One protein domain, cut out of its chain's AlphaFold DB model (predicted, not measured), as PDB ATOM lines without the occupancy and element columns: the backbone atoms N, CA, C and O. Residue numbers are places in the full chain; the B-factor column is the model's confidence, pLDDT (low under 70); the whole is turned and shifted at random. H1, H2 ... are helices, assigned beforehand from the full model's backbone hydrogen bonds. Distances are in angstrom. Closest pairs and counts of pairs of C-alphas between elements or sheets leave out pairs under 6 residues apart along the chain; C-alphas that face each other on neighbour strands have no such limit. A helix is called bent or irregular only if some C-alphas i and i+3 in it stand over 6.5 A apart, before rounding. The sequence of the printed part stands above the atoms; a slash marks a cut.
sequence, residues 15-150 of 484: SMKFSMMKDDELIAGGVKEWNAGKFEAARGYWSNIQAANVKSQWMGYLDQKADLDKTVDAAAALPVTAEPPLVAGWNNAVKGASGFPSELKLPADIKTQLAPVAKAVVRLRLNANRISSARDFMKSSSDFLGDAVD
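What this domain is: This is residues 15 to 150 of the 484 residues of an uncharacterized protein of Hylemonella gracilis str. Niagara R (UniProt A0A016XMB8). The domain is a long rod of helices that run back and forth mostly along its length, with the longest helix, H4, reaching from one half into the other. In one half the hairpin of H2 and H3 packs by H3 on H4, with short H1 at the tip; in the other, H5 and H6 form a bundle with the later part of H4, and H7 folds back along H6. The printed part has 136 residues with seven named helices, H1 to H7 in that order, and no named strand; its class is all helix. The whole is loose, with a radius of gyration of the C-alphas of 17.9 A and spans of 61 by 22 by 20 A.

Where its parts are: H1, residues 15 to 19, begins at C-alpha 15 at (-78.433, -8.237, -0.216). H2 is residues 23 to 35, 18.1 A long, and H3 is residues 39 to 46. H4, residues 52 to 76, measures 36.0 A and ends at C-alpha 76 at (-98.866, -26.540, -27.022). H5 is residues 83 to 97, 21.0 A long. H6, residues 108 to 127, measures 29.1 A, has a kink of 26 degrees near residue 115 and is only just irregular, with C-alphas 113 and 116 being 6.6 A apart. H7, residues 131 to 148, measures 22.0 A, has a kink of 68 degrees near residue 142 and is irregular, with C-alphas 144 and 147 being 9.5 A apart; C-alpha 148 is at (-87.273, -20.495, -33.582).

How they stand to each other: H4, H5 and H6 form an up and down bundle, each running against the one before it. H4 touches H5 with residues 64 to 75 alone, closest at the C-alphas of Ala 75 and Gly 89, 4.6 A, at a shallow tilt of 17 degrees. H5 and H6 touch at Glu 83 and Val 121, C-alphas 5.8 A apart, at a shallow tilt of 30 degrees. H6 and H7 form a hairpin, closest at the C-alphas of Val 122 and Ala 134, 5.0 A. H4 touches H3 with residues 55 to 62 alone, closest at the C-alphas of Trp 46 and Lys 55, 6.1 A. H2 and H3 form a hairpin, closest at the C-alphas of Gly 30 and Ala 42, 4.0 A. H1 is close to H3 but not clearly touching, with the C-alphas of Phe 18 and Tyr 45 6.8 A apart. H4 and H7 are apart. Every O i to N i+4 pair is within hydrogen-bond range in H1, H2, H3 and H5, against 20 of 21 in H4, 14 of 16 in H6 and 12 of 14 in H7.

The domain as a whole: The two C-alphas farthest apart, those of Met 16 and Asn 129, are 62.1 A from each other. The printed part has no cut and no long link. Mean pLDDT of the printed part is 92.4; residues 15 to 17 and residue 19 are under 70.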
ATOM      1  N   SER A  15     -77.511  -9.298  -0.651       54.44
ATOM      2  CA  SER A  15     -78.433  -8.237  -0.216       54.44
ATOM      3  C   SER A  15     -77.732  -6.895   0.020       54.44
ATOM      4  O   SER A  15     -78.258  -5.873  -0.418       54.44
ATOM      5  N   MET A  16     -76.511  -6.870   0.581       55.22
ATOM      6  CA  MET A  16     -75.702  -5.641   0.650       55.22
ATOM      7  C   MET A  16     -75.414  -5.072  -0.742       55.22
ATOM      8  O   MET A  16     -75.573  -3.872  -0.954       55.22
ATOM      9  N   LYS A  17     -75.050  -5.929  -1.706       61.47
ATOM     10  CA  LYS A  17     -74.746  -5.518  -3.083       61.47
ATOM     11  C   LYS A  17     -75.940  -4.859  -3.783       61.47
ATOM     12  O   LYS A  17     -75.731  -3.899  -4.512       61.47
ATOM     13  N   PHE A  18     -77.164  -5.343  -3.560       71.12
ATOM     14  CA  PHE A  18     -78.372  -4.739  -4.141       71.12
ATOM     15  C   PHE A  18     -78.849  -3.500  -3.378       71.12
ATOM     16  O   PHE A  18     -79.318  -2.556  -4.000       71.12
ATOM     17  N   SER A  19     -78.675  -3.459  -2.051       63.81
ATOM     18  CA  SER A  19     -79.098  -2.323  -1.211       63.81
ATOM     19  C   SER A  19     -78.343  -1.012  -1.477       63.81
ATOM     20  O   SER A  19     -78.810   0.052  -1.082       63.81
ATOM     21  N   MET A  20     -77.181  -1.082  -2.136       71.38
ATOM     22  CA  MET A  20     -76.356   0.078  -2.500       71.38
ATOM     23  C   MET A  20     -76.596   0.576  -3.935       71.38
ATOM     24  O   MET A  20     -76.025   1.595  -4.318       71.38
ATOM     25  N   MET A  21     -77.400  -0.135  -4.731       85.44
ATOM     26  CA  MET A  21     -77.685   0.215  -6.125       85.44
ATOM     27  C   MET A  21     -78.865   1.180  -6.226       85.44
ATOM     28  O   MET A  21     -79.820   1.100  -5.453       85.44
ATOM     29  N   LYS A  22     -78.819   2.081  -7.210       90.62
ATOM     30  CA  LYS A  22     -79.969   2.927  -7.562       90.62
ATOM     31  C   LYS A  22     -81.019   2.119  -8.330       90.62
ATOM     32  O   LYS A  22     -80.686   1.133  -8.984       90.62
ATOM     33  N   ASP A  23     -82.271   2.576  -8.321       90.75
ATOM     34  CA  ASP A  23     -83.379   1.900  -9.016       90.75
ATOM     35  C   ASP A  23     -83.084   1.645 -10.506       90.75
ATOM     36  O   ASP A  23     -83.337   0.546 -10.992       90.75
ATOM     37  N   ASP A  24     -82.449   2.587 -11.212       92.25
ATOM     38  CA  ASP A  24     -82.053   2.407 -12.620       92.25
ATOM     39  C   ASP A  24     -81.021   1.278 -12.814       92.25
ATOM     40  O   ASP A  24     -81.074   0.533 -13.796       92.25
ATOM     41  N   GLU A  25     -80.098   1.106 -11.862       92.25
ATOM     42  CA  GLU A  25     -79.090   0.038 -11.885       92.25
ATOM     43  C   GLU A  25     -79.727  -1.325 -11.584       92.25
ATOM     44  O   GLU A  25     -79.359  -2.333 -12.192       92.25
ATOM     45  N   LEU A  26     -80.724  -1.353 -10.693       94.00
ATOM     46  CA  LEU A  26     -81.516  -2.546 -10.391       94.00
ATOM     47  C   LEU A  26     -82.391  -2.952 -11.582       94.00
ATOM     48  O   LEU A  26     -82.448  -4.133 -11.930       94.00
ATOM     49  N   ILE A  27     -83.021  -1.992 -12.261       95.12
ATOM     50  CA  ILE A  27     -83.785  -2.240 -13.488       95.12
ATOM     51  C   ILE A  27     -82.869  -2.808 -14.570       95.12
ATOM     52  O   ILE A  27     -83.150  -3.889 -15.087       95.12
ATOM     53  N   ALA A  28     -81.756  -2.134 -14.873       95.56
ATOM     54  CA  ALA A  28     -80.814  -2.575 -15.898       95.56
ATOM     55  C   ALA A  28     -80.215  -3.957 -15.584       95.56
ATOM     56  O   ALA A  28     -80.089  -4.802 -16.476       95.56
ATOM     57  N   GLY A  29     -79.892  -4.215 -14.313       94.19
ATOM     58  CA  GLY A  29     -79.428  -5.515 -13.834       94.19
ATOM     59  C   GLY A  29     -80.466  -6.617 -14.041       94.19
ATOM     60  O   GLY A  29     -80.150  -7.662 -14.611       94.19
ATOM     61  N   GLY A  30     -81.723  -6.369 -13.669       95.50
ATOM     62  CA  GLY A  30     -82.791  -7.344 -13.866       95.50
ATOM     63  C   GLY A  30     -83.174  -7.545 -15.336       95.50
ATOM     64  O   GLY A  30     -83.370  -8.685 -15.744       95.50
ATOM     65  N   VAL A  31     -83.173  -6.496 -16.167       96.81
ATOM     66  CA  VAL A  31     -83.349  -6.604 -17.632       96.81
ATOM     67  C   VAL A  31     -82.259  -7.486 -18.241       96.81
ATOM     68  O   VAL A  31     -82.540  -8.340 -19.082       96.81
ATOM     69  N   LYS A  32     -81.007  -7.323 -17.803       96.38
ATOM     70  CA  LYS A  32     -79.888  -8.156 -18.257       96.38
ATOM     71  C   LYS A  32     -80.082  -9.626 -17.878       96.38
ATOM     72  O   LYS A  32     -79.896 -10.489 -18.735       96.38
ATOM     73  N   GLU A  33     -80.456  -9.917 -16.632       95.44
ATOM     74  CA  GLU A  33     -80.691 -11.297 -16.186       95.44
ATOM     75  C   GLU A  33     -81.932 -11.919 -16.848       95.44
ATOM     76  O   GLU A  33     -81.882 -13.077 -17.264       95.44
ATOM     77  N   TRP A  34     -83.008 -11.150 -17.042       95.69
ATOM     78  CA  TRP A  34     -84.186 -11.571 -17.807       95.69
ATOM     79  C   TRP A  34     -83.807 -11.956 -19.234       95.69
ATOM     80  O   TRP A  34     -84.125 -13.049 -19.697       95.69
ATOM     81  N   ASN A  35     -83.071 -11.080 -19.923       94.75
ATOM     82  CA  ASN A  35     -82.626 -11.311 -21.296       94.75
ATOM     83  C   ASN A  35     -81.620 -12.472 -21.406       94.75
ATOM     84  O   ASN A  35     -81.389 -12.971 -22.507       94.75
ATOM     85  N   ALA A  36     -81.045 -12.915 -20.282       93.56
ATOM     86  CA  ALA A  36     -80.232 -14.123 -20.162       93.56
ATOM     87  C   ALA A  36     -81.040 -15.375 -19.748       93.56
ATOM     88  O   ALA A  36     -80.443 -16.428 -19.528       93.56
ATOM     89  N   GLY A  37     -82.369 -15.275 -19.614       91.25
ATOM     90  CA  GLY A  37     -83.263 -16.365 -19.203       91.25
ATOM     91  C   GLY A  37     -83.220 -16.697 -17.706       91.25
ATOM     92  O   GLY A  37     -83.705 -17.746 -17.291       91.25
ATOM     93  N   LYS A  38     -82.623 -15.834 -16.874       93.62
ATOM     94  CA  LYS A  38     -82.430 -16.059 -15.434       93.62
ATOM     95  C   LYS A  38     -83.471 -15.289 -14.620       93.62
ATOM     96  O   LYS A  38     -83.154 -14.324 -13.927       93.62
ATOM     97  N   PHE A  39     -84.726 -15.729 -14.690       93.00
ATOM     98  CA  PHE A  39     -85.873 -15.017 -14.102       93.00
ATOM     99  C   PHE A  39     -85.798 -14.853 -12.577       93.00
ATOM    100  O   PHE A  39     -86.134 -13.791 -12.060       93.00
ATOM    101  N   GLU A  40     -85.280 -15.846 -11.847       92.19
ATOM    102  CA  GLU A  40     -85.072 -15.721 -10.394       92.19
ATOM    103  C   GLU A  40     -83.964 -14.717 -10.042       92.19
ATOM    104  O   GLU A  40     -84.062 -13.996  -9.050       92.19
ATOM    105  N   ALA A  41     -82.929 -14.601 -10.881       92.25
ATOM    106  CA  ALA A  41     -81.911 -13.570 -10.701       92.25
ATOM    107  C   ALA A  41     -82.492 -12.177 -10.988       92.25
ATOM    108  O   ALA A  41     -82.262 -11.257 -10.207       92.25
ATOM    109  N   ALA A  42     -83.315 -12.035 -12.037       94.31
ATOM    110  CA  ALA A  42     -84.043 -10.798 -12.330       94.31
ATOM    111  C   ALA A  42     -84.979 -10.385 -11.178       94.31
ATOM    112  O   ALA A  42     -84.966  -9.226 -10.766       94.31
ATOM    113  N   ARG A  43     -85.702 -11.345 -10.577       94.81
ATOM    114  CA  ARG A  43     -86.492 -11.139  -9.349       94.81
ATOM    115  C   ARG A  43     -85.636 -10.601  -8.203       94.81
ATOM    116  O   ARG A  43     -86.063  -9.690  -7.491       94.81
ATOM    117  N   GLY A  44     -84.422 -11.129  -8.038       91.75
ATOM    118  CA  GLY A  44     -83.448 -10.638  -7.063       91.75
ATOM    119  C   GLY A  44     -83.148  -9.144  -7.219       91.75
ATOM    120  O   GLY A  44     -83.173  -8.418  -6.230       91.75
ATOM    121  N   TYR A  45     -82.956  -8.655  -8.447       94.19
ATOM    122  CA  TYR A  45     -82.765  -7.223  -8.702       94.19
ATOM    123  C   TYR A  45     -84.049  -6.412  -8.473       94.19
ATOM    124  O   TYR A  45     -84.055  -5.456  -7.699       94.19
ATOM    125  N   TRP A  46     -85.156  -6.801  -9.109       95.62
ATOM    126  CA  TRP A  46     -86.385  -6.001  -9.119       95.62
ATOM    127  C   TRP A  46     -87.096  -5.939  -7.762       95.62
ATOM    128  O   TRP A  46     -87.747  -4.944  -7.448       95.62
ATOM    129  N   SER A  47     -86.921  -6.948  -6.904       93.94
ATOM    130  CA  SER A  47     -87.459  -6.933  -5.536       93.94
ATOM    131  C   SER A  47     -86.796  -5.896  -4.616       93.94
ATOM    132  O   SER A  47     -87.402  -5.526  -3.605       93.94
ATOM    133  N   ASN A  48     -85.605  -5.395  -4.969       92.94
ATOM    134  CA  ASN A  48     -84.852  -4.400  -4.197       92.94
ATOM    135  C   ASN A  48     -85.054  -2.949  -4.681       92.94
ATOM    136  O   ASN A  48     -84.492  -2.037  -4.075       92.94
ATOM    137  N   ILE A  49     -85.859  -2.728  -5.731       94.00
ATOM    138  CA  ILE A  49     -86.233  -1.386  -6.210       94.00
ATOM    139  C   ILE A  49     -86.956  -0.626  -5.088       94.00
ATOM    140  O   ILE A  49     -87.881  -1.157  -4.466       94.00
ATOM    141  N   GLN A  50     -86.539   0.613  -4.830       92.06
ATOM    142  CA  GLN A  50     -87.039   1.442  -3.734       92.06
ATOM    143  C   GLN A  50     -88.383   2.100  -4.075       92.06
ATOM    144  O   GLN A  50     -89.289   2.132  -3.239       92.06
ATOM    145  N   ALA A  51     -88.554   2.593  -5.306       93.94
ATOM    146  CA  ALA A  51     -89.810   3.185  -5.750       93.94
ATOM    147  C   ALA A  51     -90.923   2.125  -5.871       93.94
ATOM    148  O   ALA A  51     -90.883   1.244  -6.729       93.94
ATOM    149  N   ALA A  52     -91.953   2.219  -5.022       92.62
ATOM    150  CA  ALA A  52     -92.992   1.192  -4.894       92.62
ATOM    151  C   ALA A  52     -93.777   0.922  -6.193       92.62
ATOM    152  O   ALA A  52     -94.069  -0.230  -6.514       92.62
ATOM    153  N   ASN A  53     -94.094   1.968  -6.961       93.69
ATOM    154  CA  ASN A  53     -94.777   1.853  -8.254       93.69
ATOM    155  C   ASN A  53     -93.898   1.161  -9.308       93.69
ATOM    156  O   ASN A  53     -94.369   0.268 -10.008       93.69
ATOM    157  N   VAL A  54     -92.617   1.528  -9.376       93.88
ATOM    158  CA  VAL A  54     -91.638   0.939 -10.295       93.88
ATOM    159  C   VAL A  54     -91.388  -0.524  -9.926       93.88
ATOM    160  O   VAL A  54     -91.486  -1.403 -10.778       93.88
ATOM    161  N   LYS A  55     -91.180  -0.822  -8.640       94.88
ATOM    162  CA  LYS A  55     -91.061  -2.192  -8.127       94.88
ATOM    163  C   LYS A  55     -92.271  -3.044  -8.501       94.88
ATOM    164  O   LYS A  55     -92.099  -4.150  -9.007       94.88
ATOM    165  N   SER A  56     -93.485  -2.537  -8.271       95.56
ATOM    166  CA  SER A  56     -94.719  -3.252  -8.613       95.56
ATOM    167  C   SER A  56     -94.820  -3.534 -10.111       95.56
ATOM    168  O   SER A  56     -95.243  -4.623 -10.488       95.56
ATOM    169  N   GLN A  57     -94.422  -2.586 -10.961       94.81
ATOM    170  CA  GLN A  57     -94.426  -2.757 -12.412       94.81
ATOM    171  C   GLN A  57     -93.465  -3.870 -12.854       94.81
ATOM    172  O   GLN A  57     -93.876  -4.793 -13.553       94.81
ATOM    173  N   TRP A  58     -92.201  -3.821 -12.419       94.75
ATOM    174  CA  TRP A  58     -91.185  -4.796 -12.835       94.75
ATOM    175  C   TRP A  58     -91.424  -6.194 -12.258       94.75
ATOM    176  O   TRP A  58     -91.241  -7.188 -12.959       94.75
ATOM    177  N   MET A  59     -91.895  -6.286 -11.011       95.62
ATOM    178  CA  MET A  59     -92.340  -7.559 -10.438       95.62
ATOM    179  C   MET A  59     -93.564  -8.112 -11.182       95.62
ATOM    180  O   MET A  59     -93.617  -9.313 -11.431       95.62
ATOM    181  N   GLY A  60     -94.486  -7.248 -11.622       95.50
ATOM    182  CA  GLY A  60     -95.652  -7.642 -12.414       95.50
ATOM    183  C   GLY A  60     -95.303  -8.309 -13.750       95.50
ATOM    184  O   GLY A  60     -96.033  -9.190 -14.197       95.50
ATOM    185  N   TYR A  61     -94.158  -7.986 -14.365       95.50
ATOM    186  CA  TYR A  61     -93.700  -8.690 -15.571       95.50
ATOM    187  C   TYR A  61     -93.295 -10.150 -15.301       95.50
ATOM    188  O   TYR A  61     -93.429 -10.994 -16.187       95.50
ATOM    189  N   LEU A  62     -92.841 -10.490 -14.087       94.56
ATOM    190  CA  LEU A  62     -92.586 -11.889 -13.710       94.56
ATOM    191  C   LEU A  62     -93.895 -12.673 -13.580       94.56
ATOM    192  O   LEU A  62     -93.966 -13.813 -14.042       94.56
ATOM    193  N   ASP A  63     -94.929 -12.058 -13.008       93.94
ATOM    194  CA  ASP A  63     -96.261 -12.665 -12.905       93.94
ATOM    195  C   ASP A  63     -96.883 -12.846 -14.298       93.94
ATOM    196  O   ASP A  63     -97.362 -13.928 -14.639       93.94
ATOM    197  N   GLN A  64     -96.761 -11.831 -15.159       94.19
ATOM    198  CA  GLN A  64     -97.183 -11.907 -16.556       94.19
ATOM    199  C   GLN A  64     -96.460 -13.024 -17.324       94.19
ATOM    200  O   GLN A  64     -97.083 -13.697 -18.144       94.19
ATOM    201  N   LYS A  65     -95.166 -13.267 -17.065       94.06
ATOM    202  CA  LYS A  65     -94.454 -14.421 -17.643       94.06
ATOM    203  C   LYS A  65     -95.017 -15.742 -17.138       94.06
ATOM    204  O   LYS A  65     -95.254 -16.619 -17.958       94.06
ATOM    205  N   ALA A  66     -95.286 -15.878 -15.842       93.31
ATOM    206  CA  ALA A  66     -95.881 -17.101 -15.303       93.31
ATOM    207  C   ALA A  66     -97.267 -17.398 -15.913       93.31
ATOM    208  O   ALA A  66     -97.613 -18.558 -16.141       93.31
ATOM    209  N   ASP A  67     -98.061 -16.369 -16.216       94.06
ATOM    210  CA  ASP A  67     -99.343 -16.537 -16.910       94.06
ATOM    211  C   ASP A  67     -99.185 -16.809 -18.412       94.06
ATOM    212  O   ASP A  67     -99.946 -17.595 -18.992       94.06
ATOM    213  N   LEU A  68     -98.171 -16.215 -19.048       95.12
ATOM    214  CA  LEU A  68     -97.800 -16.542 -20.422       95.12
ATOM    215  C   LEU A  68     -97.356 -18.006 -20.543       95.12
ATOM    216  O   LEU A  68     -97.781 -18.666 -21.486       95.12
ATOM    217  N   ASP A  69     -96.595 -18.529 -19.579       94.69
ATOM    218  CA  ASP A  69     -96.174 -19.937 -19.539       94.69
ATOM    219  C   ASP A  69     -97.375 -20.877 -19.546       94.69
ATOM    220  O   ASP A  69     -97.492 -21.725 -20.424       94.69
ATOM    221  N   LYS A  70     -98.353 -20.641 -18.663       94.94
ATOM    222  CA  LYS A  70     -99.607 -21.416 -18.655       94.94
ATOM    223  C   LYS A  70    -100.344 -21.331 -19.993       94.94
ATOM    224  O   LYS A  70    -100.918 -22.318 -20.448       94.94
ATOM    225  N   THR A  71    -100.362 -20.149 -20.611       95.06
ATOM    226  CA  THR A  71    -101.039 -19.925 -21.897       95.06
ATOM    227  C   THR A  71    -100.357 -20.693 -23.026       95.06
ATOM    228  O   THR A  71    -101.030 -21.285 -23.871       95.06
ATOM    229  N   VAL A  72     -99.027 -20.694 -23.039       95.81
ATOM    230  CA  VAL A  72     -98.217 -21.375 -24.048       95.81
ATOM    231  C   VAL A  72     -98.265 -22.885 -23.860       95.81
ATOM    232  O   VAL A  72     -98.491 -23.590 -24.841       95.81
ATOM    233  N   ASP A  73     -98.176 -23.377 -22.624       95.38
ATOM    234  CA  ASP A  73     -98.352 -24.794 -22.299       95.38
ATOM    235  C   ASP A  73     -99.741 -25.287 -22.732       95.38
ATOM    236  O   ASP A  73     -99.867 -26.329 -23.380       95.38
ATOM    237  N   ALA A  74    -100.791 -24.506 -22.454       94.38
ATOM    238  CA  ALA A  74    -102.147 -24.823 -22.890       94.38
ATOM    239  C   ALA A  74    -102.270 -24.855 -24.420       94.38
ATOM    240  O   ALA A  74    -102.914 -25.755 -24.956       94.38
ATOM    241  N   ALA A  75    -101.647 -23.910 -25.132       95.00
ATOM    242  CA  ALA A  75    -101.639 -23.889 -26.593       95.00
ATOM    243  C   ALA A  75    -100.853 -25.073 -27.189       95.00
ATOM    244  O   ALA A  75    -101.304 -25.677 -28.162       95.00
ATOM    245  N   ALA A  76     -99.710 -25.426 -26.597       92.88
ATOM    246  CA  ALA A  76     -98.866 -26.540 -27.022       92.88
ATOM    247  C   ALA A  76     -99.515 -27.912 -26.771       92.88
ATOM    248  O   ALA A  76     -99.239 -28.864 -27.499       92.88
ATOM    249  N   ALA A  77    -100.406 -28.012 -25.781       94.19
ATOM    250  CA  ALA A  77    -101.162 -29.226 -25.478       94.19
ATOM    251  C   ALA A  77    -102.357 -29.479 -26.421       94.19
ATOM    252  O   ALA A  77    -102.984 -30.539 -26.352       94.19
ATOM    253  N   LEU A  78    -102.709 -28.524 -27.294       94.00
ATOM    254  CA  LEU A  78    -103.852 -28.666 -28.195       94.00
ATOM    255  C   LEU A  78    -103.597 -29.708 -29.300       94.00
ATOM    256  O   LEU A  78    -102.489 -29.797 -29.835       94.00
ATOM    257  N   PRO A  79    -104.633 -30.452 -29.736       91.44
ATOM    258  CA  PRO A  79    -104.509 -31.365 -30.866       91.44
ATOM    259  C   PRO A  79    -104.092 -30.634 -32.146       91.44
ATOM    260  O   PRO A  79    -104.772 -29.711 -32.596       91.44
ATOM    261  N   VAL A  80    -103.040 -31.128 -32.808       90.12
ATOM    262  CA  VAL A  80    -102.511 -30.582 -34.079       90.12
ATOM    263  C   VAL A  80    -103.484 -30.674 -35.264       90.12
ATOM    264  O   VAL A  80    -103.171 -30.233 -36.365       90.12
ATOM    265  N   THR A  81    -104.662 -31.264 -35.058       89.56
ATOM    266  CA  THR A  81    -105.740 -31.401 -36.042       89.56
ATOM    267  C   THR A  81    -106.822 -30.323 -35.916       89.56
ATOM    268  O   THR A  81    -107.639 -30.179 -36.822       89.56
ATOM    269  N   ALA A  82    -106.843 -29.552 -34.824       90.69
ATOM    270  CA  ALA A  82    -107.910 -28.605 -34.512       90.69
ATOM    271  C   ALA A  82    -107.463 -27.153 -34.756       90.69
ATOM    272  O   ALA A  82    -107.004 -26.468 -33.844       90.69
ATOM    273  N   GLU A  83    -107.616 -26.660 -35.992       93.88
ATOM    274  CA  GLU A  83    -107.127 -25.320 -36.359       93.88
ATOM    275  C   GLU A  83    -107.715 -24.188 -35.499       93.88
ATOM    276  O   GLU A  83    -106.922 -23.381 -35.012       93.88
ATOM    277  N   PRO A  84    -109.044 -24.074 -35.276       95.94
ATOM    278  CA  PRO A  84    -109.572 -22.912 -34.563       95.94
ATOM    279  C   PRO A  84    -109.046 -22.797 -33.119       95.94
ATOM    280  O   PRO A  84    -108.600 -21.707 -32.755       95.94
ATOM    281  N   PRO A  85    -108.992 -23.883 -32.316       95.94
ATOM    282  CA  PRO A  85    -108.320 -23.856 -31.017       95.94
ATOM    283  C   PRO A  85    -106.838 -23.475 -31.091       95.94
ATOM    284  O   PRO A  85    -106.399 -22.650 -30.295       95.94
ATOM    285  N   LEU A  86    -106.071 -24.021 -32.045       96.31
ATOM    286  CA  LEU A  86    -104.642 -23.702 -32.192       96.31
ATOM    287  C   LEU A  86    -104.418 -22.219 -32.501       96.31
ATOM    288  O   LEU A  86    -103.541 -21.590 -31.917       96.31
ATOM    289  N   VAL A  87    -105.236 -21.641 -33.386       96.88
ATOM    290  CA  VAL A  87    -105.184 -20.209 -33.717       96.88
ATOM    291  C   VAL A  87    -105.566 -19.353 -32.508       96.88
ATOM    292  O   VAL A  87    -104.927 -18.333 -32.262       96.88
ATOM    293  N   ALA A  88    -106.574 -19.758 -31.729       96.50
ATOM    294  CA  ALA A  88    -106.951 -19.051 -30.507       96.50
ATOM    295  C   ALA A  88    -105.831 -19.094 -29.451       96.50
ATOM    296  O   ALA A  88    -105.482 -18.056 -28.893       96.50
ATOM    297  N   GLY A  89    -105.229 -20.267 -29.227       95.38
ATOM    298  CA  GLY A  89    -104.086 -20.439 -28.327       95.38
ATOM    299  C   GLY A  89    -102.880 -19.602 -28.756       95.38
ATOM    300  O   GLY A  89    -102.324 -18.863 -27.946       95.38
ATOM    301  N   TRP A  90    -102.545 -19.632 -30.048       96.44
ATOM    302  CA  TRP A  90    -101.518 -18.778 -30.646       96.44
ATOM    303  C   TRP A  90    -101.784 -17.288 -30.394       96.44
ATOM    304  O   TRP A  90    -100.927 -16.585 -29.863       96.44
ATOM    305  N   ASN A  91    -102.985 -16.804 -30.722       96.69
ATOM    306  CA  ASN A  91    -103.348 -15.395 -30.558       96.69
ATOM    307  C   ASN A  91    -103.309 -14.954 -29.086       96.69
ATOM    308  O   ASN A  91    -102.864 -13.845 -28.795       96.69
ATOM    309  N   ASN A  92    -103.736 -15.816 -28.157       95.50
ATOM    310  CA  ASN A  92    -103.661 -15.544 -26.722       95.50
ATOM    311  C   ASN A  92    -102.208 -15.447 -26.241       95.50
ATOM    312  O   ASN A  92    -101.884 -14.527 -25.493       95.50
ATOM    313  N   ALA A  93    -101.327 -16.337 -26.707       94.81
ATOM    314  CA  ALA A  93     -99.907 -16.299 -26.373       94.81
ATOM    315  C   ALA A  93     -99.212 -15.044 -26.935       94.81
ATOM    316  O   ALA A  93     -98.492 -14.359 -26.211       94.81
ATOM    317  N   VAL A  94     -99.490 -14.681 -28.193       94.75
ATOM    318  CA  VAL A  94     -98.984 -13.439 -28.808       94.75
ATOM    319  C   VAL A  94     -99.476 -12.209 -28.041       94.75
ATOM    320  O   VAL A  94     -98.690 -11.312 -27.737       94.75
ATOM    321  N   LYS A  95    -100.759 -12.178 -27.661       94.12
ATOM    322  CA  LYS A  95    -101.326 -11.093 -26.849       94.12
ATOM    323  C   LYS A  95    -100.660 -11.010 -25.473       94.12
ATOM    324  O   LYS A  95    -100.286  -9.915 -25.060       94.12
ATOM    325  N   GLY A  96    -100.465 -12.139 -24.789       91.94
ATOM    326  CA  GLY A  96     -99.777 -12.193 -23.496       91.94
ATOM    327  C   GLY A  96     -98.329 -11.698 -23.570       91.94
ATOM    328  O   GLY A  96     -97.878 -10.978 -22.685       91.94
ATOM    329  N   ALA A  97     -97.630 -11.998 -24.667       91.50
ATOM    330  CA  ALA A  97     -96.279 -11.512 -24.931       91.50
ATOM    331  C   ALA A  97     -96.212 -10.011 -25.269       91.50
ATOM    332  O   ALA A  97     -95.235  -9.351 -24.927       91.50
ATOM    333  N   SER A  98     -97.242  -9.451 -25.913       88.00
ATOM    334  CA  SER A  98     -97.257  -8.039 -26.336       88.00
ATOM    335  C   SER A  98     -97.280  -7.019 -25.190       88.00
ATOM    336  O   SER A  98     -97.061  -5.835 -25.428       88.00
ATOM    337  N   GLY A  99     -97.543  -7.458 -23.954       86.56
ATOM    338  CA  GLY A  99     -97.544  -6.579 -22.782       86.56
ATOM    339  C   GLY A  99     -96.160  -6.321 -22.175       86.56
ATOM    340  O   GLY A  99     -96.066  -5.531 -21.242       86.56
ATOM    341  N   PHE A 100     -95.099  -6.980 -22.657       91.88
ATOM    342  CA  PHE A 100     -93.740  -6.691 -22.200       91.88
ATOM    343  C   PHE A 100     -93.191  -5.408 -22.848       91.88
ATOM    344  O   PHE A 100     -93.439  -5.167 -24.032       91.88
ATOM    345  N   PRO A 101     -92.422  -4.589 -22.110       92.62
ATOM    346  CA  PRO A 101     -91.756  -3.424 -22.672       92.62
ATOM    347  C   PRO A 101     -90.606  -3.845 -23.601       92.62
ATOM    348  O   PRO A 101     -90.085  -4.958 -23.505       92.62
ATOM    349  N   SER A 102     -90.179  -2.944 -24.490       90.06
ATOM    350  CA  SER A 102     -89.190  -3.227 -25.543       90.06
ATOM    351  C   SER A 102     -87.831  -3.720 -25.041       90.06
ATOM    352  O   SER A 102     -87.112  -4.390 -25.783       90.06
ATOM    353  N   GLU A 103     -87.460  -3.402 -23.799       93.25
ATOM    354  CA  GLU A 103     -86.179  -3.813 -23.218       93.25
ATOM    355  C   GLU A 103     -86.177  -5.289 -22.777       93.25
ATOM    356  O   GLU A 103     -85.103  -5.889 -22.643       93.25
ATOM    357  N   LEU A 104     -87.358  -5.887 -22.572       94.31
ATOM    358  CA  LEU A 104     -87.523  -7.290 -22.200       94.31
ATOM    359  C   LEU A 104     -87.715  -8.154 -23.446       94.31
ATOM    360  O   LEU A 104     -88.765  -8.166 -24.086       94.31
ATOM    361  N   LYS A 105     -86.691  -8.941 -23.779       91.69
ATOM    362  CA  LYS A 105     -86.769  -9.908 -24.872       91.69
ATOM    363  C   LYS A 105     -87.762 -11.009 -24.523       91.69
ATOM    364  O   LYS A 105     -87.782 -11.508 -23.396       91.69
ATOM    365  N   LEU A 106     -88.529 -11.436 -25.526       91.06
ATOM    366  CA  LEU A 106     -89.378 -12.614 -25.409       91.06
ATOM    367  C   LEU A 106     -88.512 -13.846 -25.078       91.06
ATOM    368  O   LEU A 106     -87.560 -14.119 -25.820       91.06
ATOM    369  N   PRO A 107     -88.835 -14.592 -24.011       90.06
ATOM    370  CA  PRO A 107     -88.071 -15.767 -23.612       90.06
ATOM    371  C   PRO A 107     -87.984 -16.864 -24.686       90.06
ATOM    372  O   PRO A 107     -88.916 -17.092 -25.461       90.06
ATOM    373  N   ALA A 108     -86.828 -17.528 -24.766       88.88
ATOM    374  CA  ALA A 108     -86.530 -18.506 -25.817       88.88
ATOM    375  C   ALA A 108     -87.343 -19.811 -25.690       88.88
ATOM    376  O   ALA A 108     -87.685 -20.424 -26.703       88.88
ATOM    377  N   ASP A 109     -87.684 -20.208 -24.465       90.25
ATOM    378  CA  ASP A 109     -88.587 -21.314 -24.125       90.25
ATOM    379  C   ASP A 109     -89.979 -21.109 -24.735       90.25
ATOM    380  O   ASP A 109     -90.465 -21.992 -25.442       90.25
ATOM    381  N   ILE A 110     -90.551 -19.909 -24.586       92.44
ATOM    382  CA  ILE A 110     -91.843 -19.540 -25.183       92.44
ATOM    383  C   ILE A 110     -91.810 -19.701 -26.703       92.44
ATOM    384  O   ILE A 110     -92.697 -20.314 -27.302       92.44
ATOM    385  N   LYS A 111     -90.760 -19.178 -27.347       92.69
ATOM    386  CA  LYS A 111     -90.600 -19.286 -28.802       92.69
ATOM    387  C   LYS A 111     -90.495 -20.743 -29.258       92.69
ATOM    388  O   LYS A 111     -91.119 -21.127 -30.245       92.69
ATOM    389  N   THR A 112     -89.742 -21.553 -28.518       92.75
ATOM    390  CA  THR A 112     -89.533 -22.977 -28.815       92.75
ATOM    391  C   THR A 112     -90.831 -23.776 -28.676       92.75
ATOM    392  O   THR A 112     -91.135 -24.598 -29.537       92.75
ATOM    393  N   GLN A 113     -91.630 -23.511 -27.639       93.69
ATOM    394  CA  GLN A 113     -92.909 -24.190 -27.400       93.69
ATOM    395  C   GLN A 113     -93.999 -23.796 -28.409       93.69
ATOM    396  O   GLN A 113     -94.818 -24.630 -28.796       93.69
ATOM    397  N   LEU A 114     -94.009 -22.543 -28.872       95.31
ATOM    398  CA  LEU A 114     -94.997 -22.059 -29.840       95.31
ATOM    399  C   LEU A 114     -94.670 -22.420 -31.296       95.31
ATOM    400  O   LEU A 114     -95.577 -22.449 -32.132       95.31
ATOM    401  N   ALA A 115     -93.412 -22.715 -31.630       95.62
ATOM    402  CA  ALA A 115     -93.030 -23.062 -33.000       95.62
ATOM    403  C   ALA A 115     -93.792 -24.289 -33.564       95.62
ATOM    404  O   ALA A 115     -94.306 -24.194 -34.685       95.62
ATOM    405  N   PRO A 116     -93.969 -25.407 -32.827       94.88
ATOM    406  CA  PRO A 116     -94.819 -26.520 -33.258       94.88
ATOM    407  C   PRO A 116     -96.289 -26.135 -33.484       94.88
ATOM    408  O   PRO A 116     -96.885 -26.580 -34.467       94.88
ATOM    409  N   VAL A 117     -96.864 -25.276 -32.631       96.00
ATOM    410  CA  VAL A 117     -98.243 -24.767 -32.785       96.00
ATOM    411  C   VAL A 117     -98.367 -24.005 -34.101       96.00
ATOM    412  O   VAL A 117     -99.284 -24.252 -34.890       96.00
ATOM    413  N   ALA A 118     -97.400 -23.129 -34.384       96.94
ATOM    414  CA  ALA A 118     -97.392 -22.351 -35.611       96.94
ATOM    415  C   ALA A 118     -97.293 -23.241 -36.859       96.94
ATOM    416  O   ALA A 118     -98.031 -23.043 -37.826       96.94
ATOM    417  N   LYS A 119     -96.413 -24.252 -36.837       95.62
ATOM    418  CA  LYS A 119     -96.284 -25.237 -37.923       95.62
ATOM    419  C   LYS A 119     -97.570 -26.035 -38.137       95.62
ATOM    420  O   LYS A 119     -97.986 -26.214 -39.281       95.62
ATOM    421  N   ALA A 120     -98.241 -26.455 -37.064       95.38
ATOM    422  CA  ALA A 120     -99.504 -27.185 -37.156       95.38
ATOM    423  C   ALA A 120    -100.599 -26.355 -37.849       95.38
ATOM    424  O   ALA A 120    -101.253 -26.847 -38.771       95.38
ATOM    425  N   VAL A 121    -100.752 -25.074 -37.483       97.00
ATOM    426  CA  VAL A 121    -101.712 -24.165 -38.140       97.00
ATOM    427  C   VAL A 121    -101.415 -24.033 -39.636       97.00
ATOM    428  O   VAL A 121    -102.323 -24.165 -40.461       97.00
ATOM    429  N   VAL A 122    -100.148 -23.821 -40.010       96.06
ATOM    430  CA  VAL A 122     -99.740 -23.727 -41.422       96.06
ATOM    431  C   VAL A 122    -100.063 -25.019 -42.165       96.06
ATOM    432  O   VAL A 122    -100.692 -24.972 -43.221       96.06
ATOM    433  N   ARG A 123     -99.720 -26.179 -41.597       92.50
ATOM    434  CA  ARG A 123     -99.988 -27.486 -42.206       92.50
ATOM    435  C   ARG A 123    -101.479 -27.728 -42.444       92.50
ATOM    436  O   ARG A 123    -101.846 -28.209 -43.515       92.50
ATOM    437  N   LEU A 124    -102.339 -27.370 -41.487       92.75
ATOM    438  CA  LEU A 124    -103.796 -27.482 -41.626       92.75
ATOM    439  C   LEU A 124    -104.338 -26.576 -42.736       92.75
ATOM    440  O   LEU A 124    -105.186 -26.997 -43.527       92.75
ATOM    441  N   ARG A 125    -103.825 -25.347 -42.839       94.31
ATOM    442  CA  ARG A 125    -104.203 -24.416 -43.911       94.31
ATOM    443  C   ARG A 125    -103.738 -24.901 -45.273       94.31
ATOM    444  O   ARG A 125    -104.532 -24.871 -46.210       94.31
ATOM    445  N   LEU A 126    -102.503 -25.394 -45.372       92.00
ATOM    446  CA  LEU A 126    -101.997 -26.010 -46.594       92.00
ATOM    447  C   LEU A 126    -102.872 -27.203 -46.973       92.00
ATOM    448  O   LEU A 126    -103.460 -27.160 -48.039       92.00
ATOM    449  N   ASN A 127    -103.096 -28.188 -46.101       87.75
ATOM    450  CA  ASN A 127    -103.940 -29.355 -46.415       87.75
ATOM    451  C   ASN A 127    -105.370 -28.985 -46.852       87.75
ATOM    452  O   ASN A 127    -105.957 -29.664 -47.688       87.75
ATOM    453  N   ALA A 128    -105.914 -27.877 -46.347       88.88
ATOM    454  CA  ALA A 128    -107.201 -27.327 -46.770       88.88
ATOM    455  C   ALA A 128    -107.127 -26.443 -48.039       88.88
ATOM    456  O   ALA A 128    -108.078 -25.728 -48.347       88.88
ATOM    457  N   ASN A 129    -105.995 -26.436 -48.748       88.06
ATOM    458  CA  ASN A 129    -105.689 -25.616 -49.924       88.06
ATOM    459  C   ASN A 129    -105.856 -24.092 -49.701       88.06
ATOM    460  O   ASN A 129    -106.053 -23.323 -50.644       88.06
ATOM    461  N   ARG A 130    -105.735 -23.619 -48.454       92.44
ATOM    462  CA  ARG A 130    -105.801 -22.197 -48.064       92.44
ATOM    463  C   ARG A 130    -104.413 -21.554 -48.108       92.44
ATOM    464  O   ARG A 130    -103.884 -21.096 -47.098       92.44
ATOM    465  N   ILE A 131    -103.818 -21.534 -49.303       91.75
ATOM    466  CA  ILE A 131    -102.418 -21.124 -49.526       91.75
ATOM    467  C   ILE A 131    -102.136 -19.691 -49.062       91.75
ATOM    468  O   ILE A 131    -101.133 -19.463 -48.391       91.75
ATOM    469  N   SER A 132    -103.001 -18.730 -49.397       94.62
ATOM    470  CA  SER A 132    -102.800 -17.330 -48.990       94.62
ATOM    471  C   SER A 132    -102.799 -17.202 -47.468       94.62
ATOM    472  O   SER A 132    -101.834 -16.715 -46.895       94.62
ATOM    473  N   SER A 133    -103.800 -17.786 -46.803       96.12
ATOM    474  CA  SER A 133    -103.886 -17.787 -45.340       96.12
ATOM    475  C   SER A 133    -102.724 -18.520 -44.666       96.12
ATOM    476  O   SER A 133    -102.370 -18.183 -43.539       96.12
ATOM    477  N   ALA A 134    -102.151 -19.545 -45.307       96.06
ATOM    478  CA  ALA A 134    -100.948 -20.211 -44.816       96.06
ATOM    479  C   ALA A 134     -99.733 -19.272 -44.884       96.06
ATOM    480  O   ALA A 134     -99.045 -19.122 -43.881       96.06
ATOM    481  N   ARG A 135     -99.516 -18.585 -46.016       96.44
ATOM    482  CA  ARG A 135     -98.416 -17.614 -46.177       96.44
ATOM    483  C   ARG A 135     -98.520 -16.441 -45.213       96.44
ATOM    484  O   ARG A 135     -97.517 -16.078 -44.606       96.44
ATOM    485  N   ASP A 136     -99.714 -15.881 -45.051       97.50
ATOM    486  CA  ASP A 136     -99.938 -14.766 -44.127       97.50
ATOM    487  C   ASP A 136     -99.597 -15.181 -42.692       97.50
ATOM    488  O   ASP A 136     -98.930 -14.446 -41.965       97.50
ATOM    489  N   PHE A 137     -99.991 -16.402 -42.310       97.75
ATOM    490  CA  PHE A 137     -99.667 -16.941 -40.996       97.75
ATOM    491  C   PHE A 137     -98.172 -17.182 -40.832       97.75
ATOM    492  O   PHE A 137     -97.623 -16.695 -39.853       97.75
ATOM    493  N   MET A 138     -97.527 -17.850 -41.796       97.75
ATOM    494  CA  MET A 138     -96.075 -18.077 -41.813       97.75
ATOM    495  C   MET A 138     -95.304 -16.773 -41.633       97.75
ATOM    496  O   MET A 138     -94.373 -16.719 -40.841       97.75
ATOM    497  N   LYS A 139     -95.715 -15.703 -42.325       97.31
ATOM    498  CA  LYS A 139     -95.108 -14.381 -42.166       97.31
ATOM    499  C   LYS A 139     -95.283 -13.864 -40.736       97.31
ATOM    500  O   LYS A 139     -94.296 -13.579 -40.073       97.31
ATOM    501  N   SER A 140     -96.521 -13.812 -40.242       96.25
ATOM    502  CA  SER A 140     -96.809 -13.293 -38.897       96.25
ATOM    503  C   SER A 140     -96.130 -14.087 -37.774       96.25
ATOM    504  O   SER A 140     -95.703 -13.514 -36.774       96.25
ATOM    505  N   SER A 141     -96.005 -15.408 -37.927       96.75
ATOM    506  CA  SER A 141     -95.354 -16.272 -36.948       96.75
ATOM    507  C   SER A 141     -93.837 -16.208 -37.035       96.75
ATOM    508  O   SER A 141     -93.197 -16.237 -35.989       96.75
ATOM    509  N   SER A 142     -93.254 -16.057 -38.225       96.12
ATOM    510  CA  SER A 142     -91.827 -15.759 -38.378       96.12
ATOM    511  C   SER A 142     -91.465 -14.395 -37.791       96.12
ATOM    512  O   SER A 142     -90.462 -14.305 -37.089       96.12
ATOM    513  N   ASP A 143     -92.299 -13.368 -37.985       94.00
ATOM    514  CA  ASP A 143     -92.090 -12.040 -37.388       94.00
ATOM    515  C   ASP A 143     -92.081 -12.111 -35.843       94.00
ATOM    516  O   ASP A 143     -91.306 -11.417 -35.186       94.00
ATOM    517  N   PHE A 144     -92.907 -12.984 -35.250       93.88
ATOM    518  CA  PHE A 144     -93.002 -13.155 -33.795       93.88
ATOM    519  C   PHE A 144     -91.921 -14.083 -33.204       93.88
ATOM    520  O   PHE A 144     -91.308 -13.784 -32.174       93.88
ATOM    521  N   LEU A 145     -91.674 -15.233 -33.836       94.19
ATOM    522  CA  LEU A 145     -90.780 -16.274 -33.317       94.19
ATOM    523  C   LEU A 145     -89.322 -16.064 -33.738       94.19
ATOM    524  O   LEU A 145     -88.415 -16.478 -33.010       94.19
ATOM    525  N   GLY A 146     -89.073 -15.392 -34.863       91.75
ATOM    526  CA  GLY A 146     -87.759 -15.332 -35.498       91.75
ATOM    527  C   GLY A 146     -87.260 -16.728 -35.875       91.75
ATOM    528  O   GLY A 146     -88.037 -17.581 -36.302       91.75
ATOM    529  N   ASP A 147     -85.977 -16.991 -35.630       90.69
ATOM    530  CA  ASP A 147     -85.299 -18.241 -36.015       90.69
ATOM    531  C   ASP A 147     -85.790 -19.497 -35.270       90.69
ATOM    532  O   ASP A 147     -85.376 -20.611 -35.583       90.69
ATOM    533  N   ALA A 148     -86.683 -19.353 -34.282       92.19
ATOM    534  CA  ALA A 148     -87.273 -20.495 -33.582       92.19
ATOM    535  C   ALA A 148     -88.253 -21.298 -34.459       92.19
ATOM    536  O   ALA A 148     -88.584 -22.435 -34.117       92.19
ATOM    537  N   VAL A 149     -88.718 -20.739 -35.585       95.00
ATOM    538  CA  VAL A 149     -89.572 -21.442 -36.547       95.00
ATOM    539  C   VAL A 149     -88.905 -21.533 -37.916       95.00
ATOM    540  O   VAL A 149     -88.572 -20.531 -38.539       95.00
ATOM    541  N   ASP A 150     -88.752 -22.762 -38.407       94.75
ATOM    542  CA  ASP A 150     -88.237 -23.037 -39.750       94.75
ATOM    543  C   ASP A 150     -89.355 -23.528 -40.675       94.75
ATOM    544  O   ASP A 150     -89.896 -24.617 -40.461       94.75
TER     545      ASP A 150